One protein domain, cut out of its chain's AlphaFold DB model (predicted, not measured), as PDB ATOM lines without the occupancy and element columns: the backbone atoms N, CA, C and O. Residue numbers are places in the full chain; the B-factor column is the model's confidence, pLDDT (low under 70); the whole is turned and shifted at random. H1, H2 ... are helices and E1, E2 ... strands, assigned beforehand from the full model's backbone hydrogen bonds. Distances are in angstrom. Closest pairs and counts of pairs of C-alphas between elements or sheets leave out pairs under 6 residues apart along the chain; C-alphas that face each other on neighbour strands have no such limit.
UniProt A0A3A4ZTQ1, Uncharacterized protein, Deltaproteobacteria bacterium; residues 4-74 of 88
ATOM      1  N   ILE A   4     253.519 223.632 150.144       87.00
ATOM      2  CA  ILE A   4     253.236 224.210 151.453       87.00
ATOM      3  C   ILE A   4     254.428 224.961 152.065       87.00
ATOM      4  O   ILE A   4     254.234 225.973 152.729       87.00
ATOM      5  N   GLU A   5     255.659 224.493 151.864       89.12
ATOM      6  CA  GLU A   5     256.846 225.200 152.360       89.12
ATOM      7  C   GLU A   5     257.052 226.526 151.635       89.12
ATOM      8  O   GLU A   5     257.404 227.513 152.275       89.12
ATOM      9  N   GLN A   6     256.773 226.552 150.330       90.12
ATOM     10  CA  GLN A   6     256.820 227.772 149.532       90.12
ATOM     11  C   GLN A   6     255.792 228.790 150.037       90.12
ATOM     12  O   GLN A   6     256.171 229.894 150.412       90.12
ATOM     13  N   LEU A   7     254.534 228.370 150.199       90.06
ATOM     14  CA  LEU A   7     253.472 229.247 150.694       90.06
ATOM     15  C   LEU A   7     253.744 229.774 152.111       90.06
ATOM     16  O   LEU A   7     253.442 230.924 152.412       90.06
ATOM     17  N   LYS A   8     254.334 228.961 152.997       90.38
ATOM     18  CA  LYS A   8     254.749 229.412 154.339       90.38
ATOM     19  C   LYS A   8     255.849 230.469 154.277       90.38
ATOM     20  O   LYS A   8     255.822 231.406 155.073       90.38
ATOM     21  N   ALA A   9     256.813 230.308 153.372       90.94
ATOM     22  CA  ALA A   9     257.879 231.283 153.174       90.94
ATOM     23  C   ALA A   9     257.321 232.595 152.606       90.94
ATOM     24  O   ALA A   9     257.590 233.651 153.169       90.94
ATOM     25  N   GLU A  10     256.467 232.521 151.581       91.44
ATOM     26  CA  GLU A  10     255.787 233.683 150.996       91.44
ATOM     27  C   GLU A  10     254.913 234.408 152.024       91.44
ATOM     28  O   GLU A  10     254.957 235.630 152.135       91.44
ATOM     29  N   ALA A  11     254.160 233.665 152.836       89.81
ATOM     30  CA  ALA A  11     253.328 234.231 153.891       89.81
ATOM     31  C   ALA A  11     254.161 234.967 154.947       89.81
ATOM     32  O   ALA A  11     253.746 236.013 155.445       89.81
ATOM     33  N   ARG A  12     255.339 234.430 155.281       89.75
ATOM     34  CA  ARG A  12     256.271 235.057 156.218       89.75
ATOM     35  C   ARG A  12     256.907 236.308 155.633       89.75
ATOM     36  O   ARG A  12     256.922 237.322 156.314       89.75
ATOM     37  N   GLU A  13     257.364 236.256 154.388       90.56
ATOM     38  CA  GLU A  13     257.938 237.412 153.694       90.56
ATOM     39  C   GLU A  13     256.906 238.540 153.552       90.56
ATOM     40  O   GLU A  13     257.175 239.685 153.904       90.56
ATOM     41  N   ALA A  14     255.681 238.214 153.131       89.06
ATOM     42  CA  ALA A  14     254.597 239.184 152.988       89.06
ATOM     43  C   ALA A  14     254.197 239.838 154.321       89.06
ATOM     44  O   ALA A  14     253.802 241.007 154.343       89.06
ATOM     45  N   ALA A  15     254.287 239.085 155.419       88.12
ATOM     46  CA  ALA A  15     254.041 239.580 156.765       88.12
ATOM     47  C   ALA A  15     255.200 240.441 157.289       88.12
ATOM     48  O   ALA A  15     254.963 241.519 157.832       88.12
ATOM     49  N   GLU A  16     256.444 240.022 157.059       88.12
ATOM     50  CA  GLU A  16     257.651 240.754 157.449       88.12
ATOM     51  C   GLU A  16     257.753 242.104 156.725       88.12
ATOM     52  O   GLU A  16     258.031 243.121 157.357       88.12
ATOM     53  N   LEU A  17     257.396 242.152 155.434       87.69
ATOM     54  CA  LEU A  17     257.282 243.396 154.659       87.69
ATOM     55  C   LEU A  17     256.310 244.412 155.280       87.69
ATOM     56  O   LEU A  17     256.431 245.610 155.043       87.69
ATOM     57  N   ARG A  18     255.348 243.929 156.068       85.31
ATOM     58  CA  ARG A  18     254.335 244.711 156.787       85.31
ATOM     59  C   ARG A  18     254.666 244.901 158.272       85.31
ATOM     60  O   ARG A  18     253.838 245.420 159.018       85.31
ATOM     61  N   GLY A  19     255.843 244.459 158.716       86.12
ATOM     62  CA  GLY A  19     256.300 244.561 160.103       86.12
ATOM     63  C   GLY A  19     255.694 243.530 161.059       86.12
ATOM     64  O   GLY A  19     255.754 243.722 162.270       86.12
ATOM     65  N   HIS A  20     255.080 242.457 160.556       86.31
ATOM     66  CA  HIS A  20     254.563 241.377 161.399       86.31
ATOM     67  C   HIS A  20     255.619 240.304 161.634       86.31
ATOM     68  O   HIS A  20     256.130 239.700 160.692       86.31
ATOM     69  N   GLU A  21     255.853 239.981 162.901       87.69
ATOM     70  CA  GLU A  21     256.702 238.861 163.296       87.69
ATOM     71  C   GLU A  21     255.845 237.602 163.477       87.69
ATOM     72  O   GLU A  21     255.272 237.356 164.541       87.69
ATOM     73  N   LEU A  22     255.686 236.828 162.397       86.69
ATOM     74  CA  LEU A  22     254.938 235.572 162.452       86.69
ATOM     75  C   LEU A  22     255.696 234.516 163.255       86.69
ATOM     76  O   LEU A  22     256.820 234.139 162.908       86.69
ATOM     77  N   GLY A  23     255.018 233.966 164.262       86.25
ATOM     78  CA  GLY A  23     255.491 232.806 165.001       86.25
ATOM     79  C   GLY A  23     255.414 231.507 164.188       86.25
ATOM     80  O   GLY A  23     255.236 231.471 162.966       86.25
ATOM     81  N   ARG A  24     255.521 230.373 164.883       87.69
ATOM     82  CA  ARG A  24     255.498 229.049 164.243       87.69
ATOM     83  C   ARG A  24     254.141 228.754 163.592       87.69
ATOM     84  O   ARG A  24     253.120 228.729 164.275       87.69
ATOM     85  N   PHE A  25     254.159 228.396 162.306       89.81
ATOM     86  CA  PHE A  25     252.996 227.832 161.617       89.81
ATOM     87  C   PHE A  25     252.544 226.532 162.292       89.81
ATOM     88  O   PHE A  25     253.306 225.562 162.361       89.81
ATOM     89  N   LYS A  26     251.296 226.504 162.757       89.62
ATOM     90  CA  LYS A  26     250.637 225.324 163.321       89.62
ATOM     91  C   LYS A  26     249.675 224.736 162.299       89.62
ATOM     92  O   LYS A  26     248.945 225.479 161.651       89.62
ATOM     93  N   GLU A  27     249.682 223.414 162.163       88.88
ATOM     94  CA  GLU A  27     248.651 222.701 161.404       88.88
ATOM     95  C   GLU A  27     247.301 222.923 162.072       88.88
ATOM     96  O   GLU A  27     247.151 222.703 163.274       88.88
ATOM     97  N   SER A  28     246.335 223.399 161.297       85.62
ATOM     98  CA  SER A  28     244.983 223.653 161.765       85.62
ATOM     99  C   SER A  28     243.992 223.381 160.644       85.62
ATOM    100  O   SER A  28     244.324 223.455 159.462       85.62
ATOM    101  N   VAL A  29     242.755 223.080 161.007       83.44
ATOM    102  CA  VAL A  29     241.674 222.963 160.030       83.44
ATOM    103  C   VAL A  29     241.177 224.369 159.711       83.44
ATOM    104  O   VAL A  29     240.816 225.114 160.620       83.44
ATOM    105  N   ILE A  30     241.192 224.744 158.433       80.00
ATOM    106  CA  ILE A  30     240.567 225.977 157.958       80.00
ATOM    107  C   ILE A  30     239.072 225.704 157.890       80.00
ATOM    108  O   ILE A  30     238.611 224.913 157.065       80.00
ATOM    109  N   THR A  31     238.332 226.350 158.777       74.06
ATOM    110  CA  THR A  31     236.872 226.369 158.781       74.06
ATOM    111  C   THR A  31     236.387 227.674 158.152       74.06
ATOM    112  O   THR A  31     237.134 228.661 158.096       74.06
ATOM    113  N   PRO A  32     235.121 227.735 157.715       66.69
ATOM    114  CA  PRO A  32     234.551 228.988 157.240       66.69
ATOM    115  C   PRO A  32     234.560 230.098 158.309       66.69
ATOM    116  O   PRO A  32     234.595 231.284 157.996       66.69
ATOM    117  N   GLU A  33     234.600 229.718 159.588       61.81
ATOM    118  CA  GLU A  33     234.676 230.631 160.733       61.81
ATOM    119  C   GLU A  33     236.088 231.203 160.955       61.81
ATOM    120  O   GLU A  33     236.235 232.323 161.439       61.81
ATOM    121  N   THR A  34     237.144 230.485 160.550       59.47
ATOM    122  CA  THR A  34     238.556 230.907 160.693       59.47
ATOM    123  C   THR A  34     239.102 231.662 159.473       59.47
ATOM    124  O   THR A  34     240.313 231.773 159.294       59.47
ATOM    125  N   LYS A  35     238.207 232.267 158.678       60.56
ATOM    126  CA  LYS A  35     238.465 233.016 157.428       60.56
ATOM    127  C   LYS A  35     238.623 232.184 156.147       60.56
ATOM    128  O   LYS A  35     239.002 232.754 155.125       60.56
ATOM    129  N   GLY A  36     238.294 230.891 156.148       57.31
ATOM    130  CA  GLY A  36     238.049 230.171 154.891       57.31
ATOM    131  C   GLY A  36     236.684 230.538 154.300       57.31
ATOM    132  O   GLY A  36     235.770 230.910 155.029       57.31
ATOM    133  N   LYS A  37     236.485 230.412 152.991       51.31
ATOM    134  CA  LYS A  37     235.143 230.203 152.433       51.31
ATOM    135  C   LYS A  37     235.077 228.749 151.954       51.31
ATOM    136  O   LYS A  37     235.865 228.308 151.132       51.31
ATOM    137  N   GLY A  38     234.160 227.957 152.514       55.97
ATOM    138  CA  GLY A  38     233.958 226.556 152.113       55.97
ATOM    139  C   GLY A  38     234.162 225.528 153.227       55.97
ATOM    140  O   GLY A  38     234.019 225.845 154.405       55.97
ATOM    141  N   SER A  39     234.411 224.278 152.829       61.94
ATOM    142  CA  SER A  39     234.487 223.095 153.699       61.94
ATOM    143  C   SER A  39     235.782 223.018 154.519       61.94
ATOM    144  O   SER A  39     236.808 223.573 154.130       61.94
ATOM    145  N   GLU A  40     235.734 222.263 155.621       76.56
ATOM    146  CA  GLU A  40     236.881 221.940 156.479       76.56
ATOM    147  C   GLU A  40     238.039 221.327 155.682       76.56
ATOM    148  O   GLU A  40     237.873 220.321 154.987       76.56
ATOM    149  N   ARG A  41     239.226 221.926 155.787       81.94
ATOM    150  CA  ARG A  41     240.417 221.492 155.044       81.94
ATOM    151  C   ARG A  41     241.710 221.720 155.820       81.94
ATOM    152  O   ARG A  41     241.757 222.620 156.659       81.94
ATOM    153  N   PRO A  42     242.761 220.928 155.557       84.69
ATOM    154  CA  PRO A  42     244.037 221.096 156.234       84.69
ATOM    155  C   PRO A  42     244.724 222.382 155.770       84.69
ATOM    156  O   PRO A  42     245.005 222.556 154.586       84.69
ATOM    157  N   GLY A  43     245.031 223.254 156.720       87.50
ATOM    158  CA  GLY A  43     245.805 224.462 156.500       87.50
ATOM    159  C   GLY A  43     246.811 224.703 157.614       87.50
ATOM    160  O   GLY A  43     246.977 223.911 158.544       87.50
ATOM    161  N   TRP A  44     247.516 225.819 157.507       90.75
ATOM    162  CA  TRP A  44     248.498 226.232 158.494       90.75
ATOM    163  C   TRP A  44     248.197 227.640 158.949       90.75
ATOM    164  O   TRP A  44     248.028 228.535 158.130       90.75
ATOM    165  N   VAL A  45     248.170 227.841 160.258       89.19
ATOM    166  CA  VAL A  45     247.922 229.149 160.853       89.19
ATOM    167  C   VAL A  45     249.175 229.591 161.589       89.19
ATOM    168  O   VAL A  45     249.719 228.851 162.411       89.19
ATOM    169  N   ALA A  46     249.644 230.792 161.286       90.12
ATOM    170  CA  ALA A  46     250.633 231.509 162.071       90.12
ATOM    171  C   ALA A  46     249.978 232.745 162.679       90.12
ATOM    172  O   ALA A  46     249.050 233.320 162.113       90.12
ATOM    173  N   VAL A  47     250.457 233.145 163.847       88.75
ATOM    174  CA  VAL A  47     249.993 234.350 164.529       88.75
ATOM    175  C   VAL A  47     251.204 235.237 164.749       88.75
ATOM    176  O   VAL A  47     252.268 234.747 165.127       88.75
ATOM    177  N   CYS A  48     251.041 236.521 164.461       88.12
ATOM    178  CA  CYS A  48     252.015 237.547 164.773       88.12
ATOM    179  C   CYS A  48     252.141 237.660 166.294       88.12
ATOM    180  O   CYS A  48     251.141 237.891 166.975       88.12
ATOM    181  N   GLU A  49     253.349 237.494 166.826       84.69
ATOM    182  CA  GLU A  49     253.593 237.538 168.276       84.69
ATOM    183  C   GLU A  49     253.447 238.957 168.844       84.69
ATOM    184  O   GLU A  49     253.205 239.129 170.034       84.69
ATOM    185  N   VAL A  50     253.522 239.967 167.971       84.56
ATOM    186  CA  VAL A  50     253.329 241.377 168.313       84.56
ATOM    187  C   VAL A  50     251.836 241.699 168.362       84.56
ATOM    188  O   VAL A  50     251.240 241.731 169.425       84.56
ATOM    189  N   CYS A  51     251.169 241.898 167.226       85.00
ATOM    190  CA  CYS A  51     249.797 242.421 167.220       85.00
ATOM    191  C   CYS A  51     248.700 241.337 167.161       85.00
ATOM    192  O   CYS A  51     247.568 241.639 166.782       85.00
ATOM    193  N   ALA A  52     249.036 240.070 167.430       84.75
ATOM    194  CA  ALA A  52     248.129 238.918 167.342       84.75
ATOM    195  C   ALA A  52     247.440 238.733 165.971       84.75
ATOM    196  O   ALA A  52     246.419 238.051 165.857       84.75
ATOM    197  N   ALA A  53     247.989 239.323 164.904       85.94
ATOM    198  CA  ALA A  53     247.442 239.172 163.564       85.94
ATOM    199  C   ALA A  53     247.636 237.740 163.064       85.94
ATOM    200  O   ALA A  53     248.741 237.205 163.060       85.94
ATOM    201  N   LEU A  54     246.550 237.126 162.615       86.19
ATOM    202  CA  LEU A  54     246.553 235.765 162.092       86.19
ATOM    203  C   LEU A  54     246.851 235.738 160.593       86.19
ATOM    204  O   LEU A  54     246.359 236.577 159.836       86.19
ATOM    205  N   VAL A  55     247.627 234.743 160.181       88.69
ATOM    206  CA  VAL A  55     247.924 234.388 158.794       88.69
ATOM    207  C   VAL A  55     247.575 232.924 158.598       88.69
ATOM    208  O   VAL A  55     247.967 232.071 159.388       88.69
ATOM    209  N   VAL A  56     246.829 232.644 157.543       88.56
ATOM    210  CA  VAL A  56     246.341 231.329 157.159       88.56
ATOM    211  C   VAL A  56     246.944 230.988 155.806       88.56
ATOM    212  O   VAL A  56     246.839 231.762 154.859       88.56
ATOM    213  N   VAL A  57     247.574 229.825 155.728       90.44
ATOM    214  CA  VAL A  57     248.137 229.261 154.509       90.44
ATOM    215  C   VAL A  57     247.342 228.026 154.141       90.44
ATOM    216  O   VAL A  57     247.240 227.077 154.925       90.44
ATOM    217  N   ASP A  58     246.819 228.038 152.927       88.06
ATOM    218  CA  ASP A  58     246.001 226.983 152.373       88.06
ATOM    219  C   ASP A  58     246.632 226.450 151.076       88.06
ATOM    220  O   ASP A  58     246.749 227.184 150.095       88.06
ATOM    221  N   PRO A  59     247.067 225.178 151.029       86.75
ATOM    222  CA  PRO A  59     247.730 224.631 149.845       86.75
ATOM    223  C   PRO A  59     246.772 224.372 148.671       86.75
ATOM    224  O   PRO A  59     247.232 224.162 147.539       86.75
ATOM    225  N   ALA A  60     245.462 224.339 148.936       86.44
ATOM    226  CA  ALA A  60     244.426 223.985 147.973       86.44
ATOM    227  C   ALA A  60     243.167 224.869 148.124       86.44
ATOM    228  O   ALA A  60     242.105 224.344 148.484       86.44
ATOM    229  N   PRO A  61     243.257 226.186 147.834       84.19
ATOM    230  CA  PRO A  61     242.107 227.091 147.830       84.19
ATOM    231  C   PRO A  61     241.070 226.668 146.803       84.19
ATOM    232  O   PRO A  61     241.444 226.201 145.720       84.19
ATOM    233  N   PRO A  62     239.762 226.830 147.084       81.31
ATOM    234  CA  PRO A  62     238.786 226.758 146.025       81.31
ATOM    235  C   PRO A  62     239.075 227.873 145.009       81.31
ATOM    236  O   PRO A  62     239.693 228.897 145.326       81.31
ATOM    237  N   PRO A  63     238.627 227.690 143.763       79.81
ATOM    238  CA  PRO A  63     238.827 228.683 142.721       79.81
ATOM    239  C   PRO A  63     238.249 230.043 143.141       79.81
ATOM    240  O   PRO A  63     237.061 230.156 143.434       79.81
ATOM    241  N   GLY A  64     239.099 231.073 143.137       77.50
ATOM    242  CA  GLY A  64     238.736 232.443 143.514       77.50
ATOM    243  C   GLY A  64     239.156 232.863 144.926       77.50
ATOM    244  O   GLY A  64     238.987 234.032 145.266       77.50
ATOM    245  N   GLU A  65     239.730 231.960 145.726       80.75
ATOM    246  CA  GLU A  65     240.354 232.296 147.011       80.75
ATOM    247  C   GLU A  65     241.886 232.322 146.916       80.75
ATOM    248  O   GLU A  65     242.472 231.514 146.194       80.75
ATOM    249  N   PRO A  66     242.554 233.242 147.633       83.62
ATOM    250  CA  PRO A  66     244.007 233.270 147.675       83.62
ATOM    251  C   PRO A  66     244.558 232.169 148.593       83.62
ATOM    252  O   PRO A  66     243.965 231.823 149.613       83.62
ATOM    253  N   GLU A  67     245.728 231.646 148.225       86.56
ATOM    254  CA  GLU A  67     246.454 230.588 148.950       86.56
ATOM    255  C   GLU A  67     246.984 231.058 150.314       86.56
ATOM    256  O   GLU A  67     247.266 230.253 151.201       86.56
ATOM    257  N   ILE A  68     247.120 232.375 150.484       87.38
ATOM    258  CA  ILE A  68     247.574 233.017 151.713       87.38
ATOM    259  C   ILE A  68     246.556 234.093 152.082       87.38
ATOM    260  O   ILE A  68     246.241 234.988 151.298       87.38
ATOM    261  N   LEU A  69     246.032 233.994 153.296       84.06
ATOM    262  CA  LEU A  69     244.963 234.826 153.829       84.06
ATOM    263  C   LEU A  69     245.334 235.320 155.223       84.06
ATOM    264  O   LEU A  69     246.167 234.737 155.905       84.06
ATOM    265  N   GLY A  70     244.671 236.375 155.683       78.62
ATOM    266  CA  GLY A  70     244.782 236.824 157.069       78.62
ATOM    267  C   GLY A  70     245.331 238.234 157.226       78.62
ATOM    268  O   GLY A  70     245.791 238.876 156.287       78.62
ATOM    269  N   GLU A  71     245.209 238.757 158.433       76.44
ATOM    270  CA  GLU A  71     245.523 240.153 158.722       76.44
ATOM    271  C   GLU A  71     247.024 240.414 158.695       76.44
ATOM    272  O   GLU A  71     247.431 241.468 158.218       76.44
ATOM    273  N   GLY A  72     247.846 239.431 159.072       76.25
ATOM    274  CA  GLY A  72     249.302 239.592 159.075       76.25
ATOM    275  C   GLY A  72     249.910 239.822 157.688       76.25
ATOM    276  O   GLY A  72     250.996 240.368 157.594       76.25
ATOM    277  N   VAL A  73     249.207 239.464 156.608       79.81
ATOM    278  CA  VAL A  73     249.668 239.683 155.221       79.81
ATOM    279  C   VAL A  73     248.897 240.776 154.482       79.81
ATOM    280  O   VAL A  73     249.341 241.225 153.432       79.81
ATOM    281  N   ASN A  74     247.738 241.199 154.992       81.94
ATOM    282  CA  ASN A  74     246.864 242.154 154.302       81.94
ATOM    283  C   ASN A  74     246.960 243.577 154.865       81.94
ATOM    284  O   ASN A  74     246.740 244.531 154.122       81.94
TER     285      ASN A  74
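Overview. This is residues 4 to 74 of the 88 residues of an uncharacterized protein of Deltaproteobacteria bacterium (UniProt A0A3A4ZTQ1). A twisted sheet of four antiparallel strands, E1 to E4, has one helix, H1, lying over one face along its strands, and a very short helix, H2, sits beside the strands on that same face. E3 is in the middle of the whole, while E1 and H1 are farthest from it. The printed part has 71 residues, with two named helices and four named strands in the order H1, E1, E2, E3, E4, H2, and the sheet's order is E1, E2, E3, E4. The class is mixed, helices and strands. The whole is compact, with a radius of gyration of the C-alphas of 11.0 A and spans of 31 by 21 by 19 A.

Along the chain. H1 holds residues 4 to 16 and is 18.1 A long, beginning at C-alpha 4, (253.236, 224.210, 151.453). E1, residues 26 to 30, is 11.4 A long. E2, residues 41 to 47, is the longest strand, 18.6 A from C-alpha 41 at (240.417, 221.492, 155.044) to C-alpha 47. E3 is residues 54 to 57, 10.1 A, and E4 is residues 68 to 70, 7.1 A. H2, residues 71 to 74, is 5.0 A long and ends at C-alpha 74, (246.864, 242.154, 154.302).

Arrangement. The strands form a meander, each the antiparallel neighbour of the one before, and each neighbouring pair is a hairpin. Within hydrogen-bond range are N 28 and O 43 of E1 and E2, 2.9 A, N 46 and O 55 of E2 and E3, 2.8 A, and N 56 and O 69 of E3 and E4, 2.7 A. The edge strands E1 and E4 are apart. From edge to edge the strands' lines turn by 95 degrees. H1 is on the sheet at a height of 9.3 A, over E3 and E4 and only just not over E2, on which 2 of its C-alphas fall; this makes two layers, a helix on one face of a sheet. It runs along the strands, at 25 degrees to E3 on the local plane, and its closest C-alphas to E3 are Leu 7 and Val 57, 6.6 A. H2 is on the same face at a height over the sheet of 4.7 A, from a local plane fitted to 6 of the sheet's C-alphas, and over none of the strands. H1 touches H2 with residues 11 to 15 alone, the closest C-alphas being Ala 15 and Val 73, 4.6 A. In H1 every O i to N i+4 pair is within hydrogen-bond range; H2 is too short for such a pair, and its one O i to N i+3 pair is within range.

Size, cuts and confidence. The C-alphas of Val 50 and Pro 63, the two farthest apart, are 32.0 A from each other. The printed part has no cut and no long link, and the link from E4 to H2 is tight. The mean pLDDT of the printed part is 82.8; residues 32 to 39, between E1 and E2, are under 70.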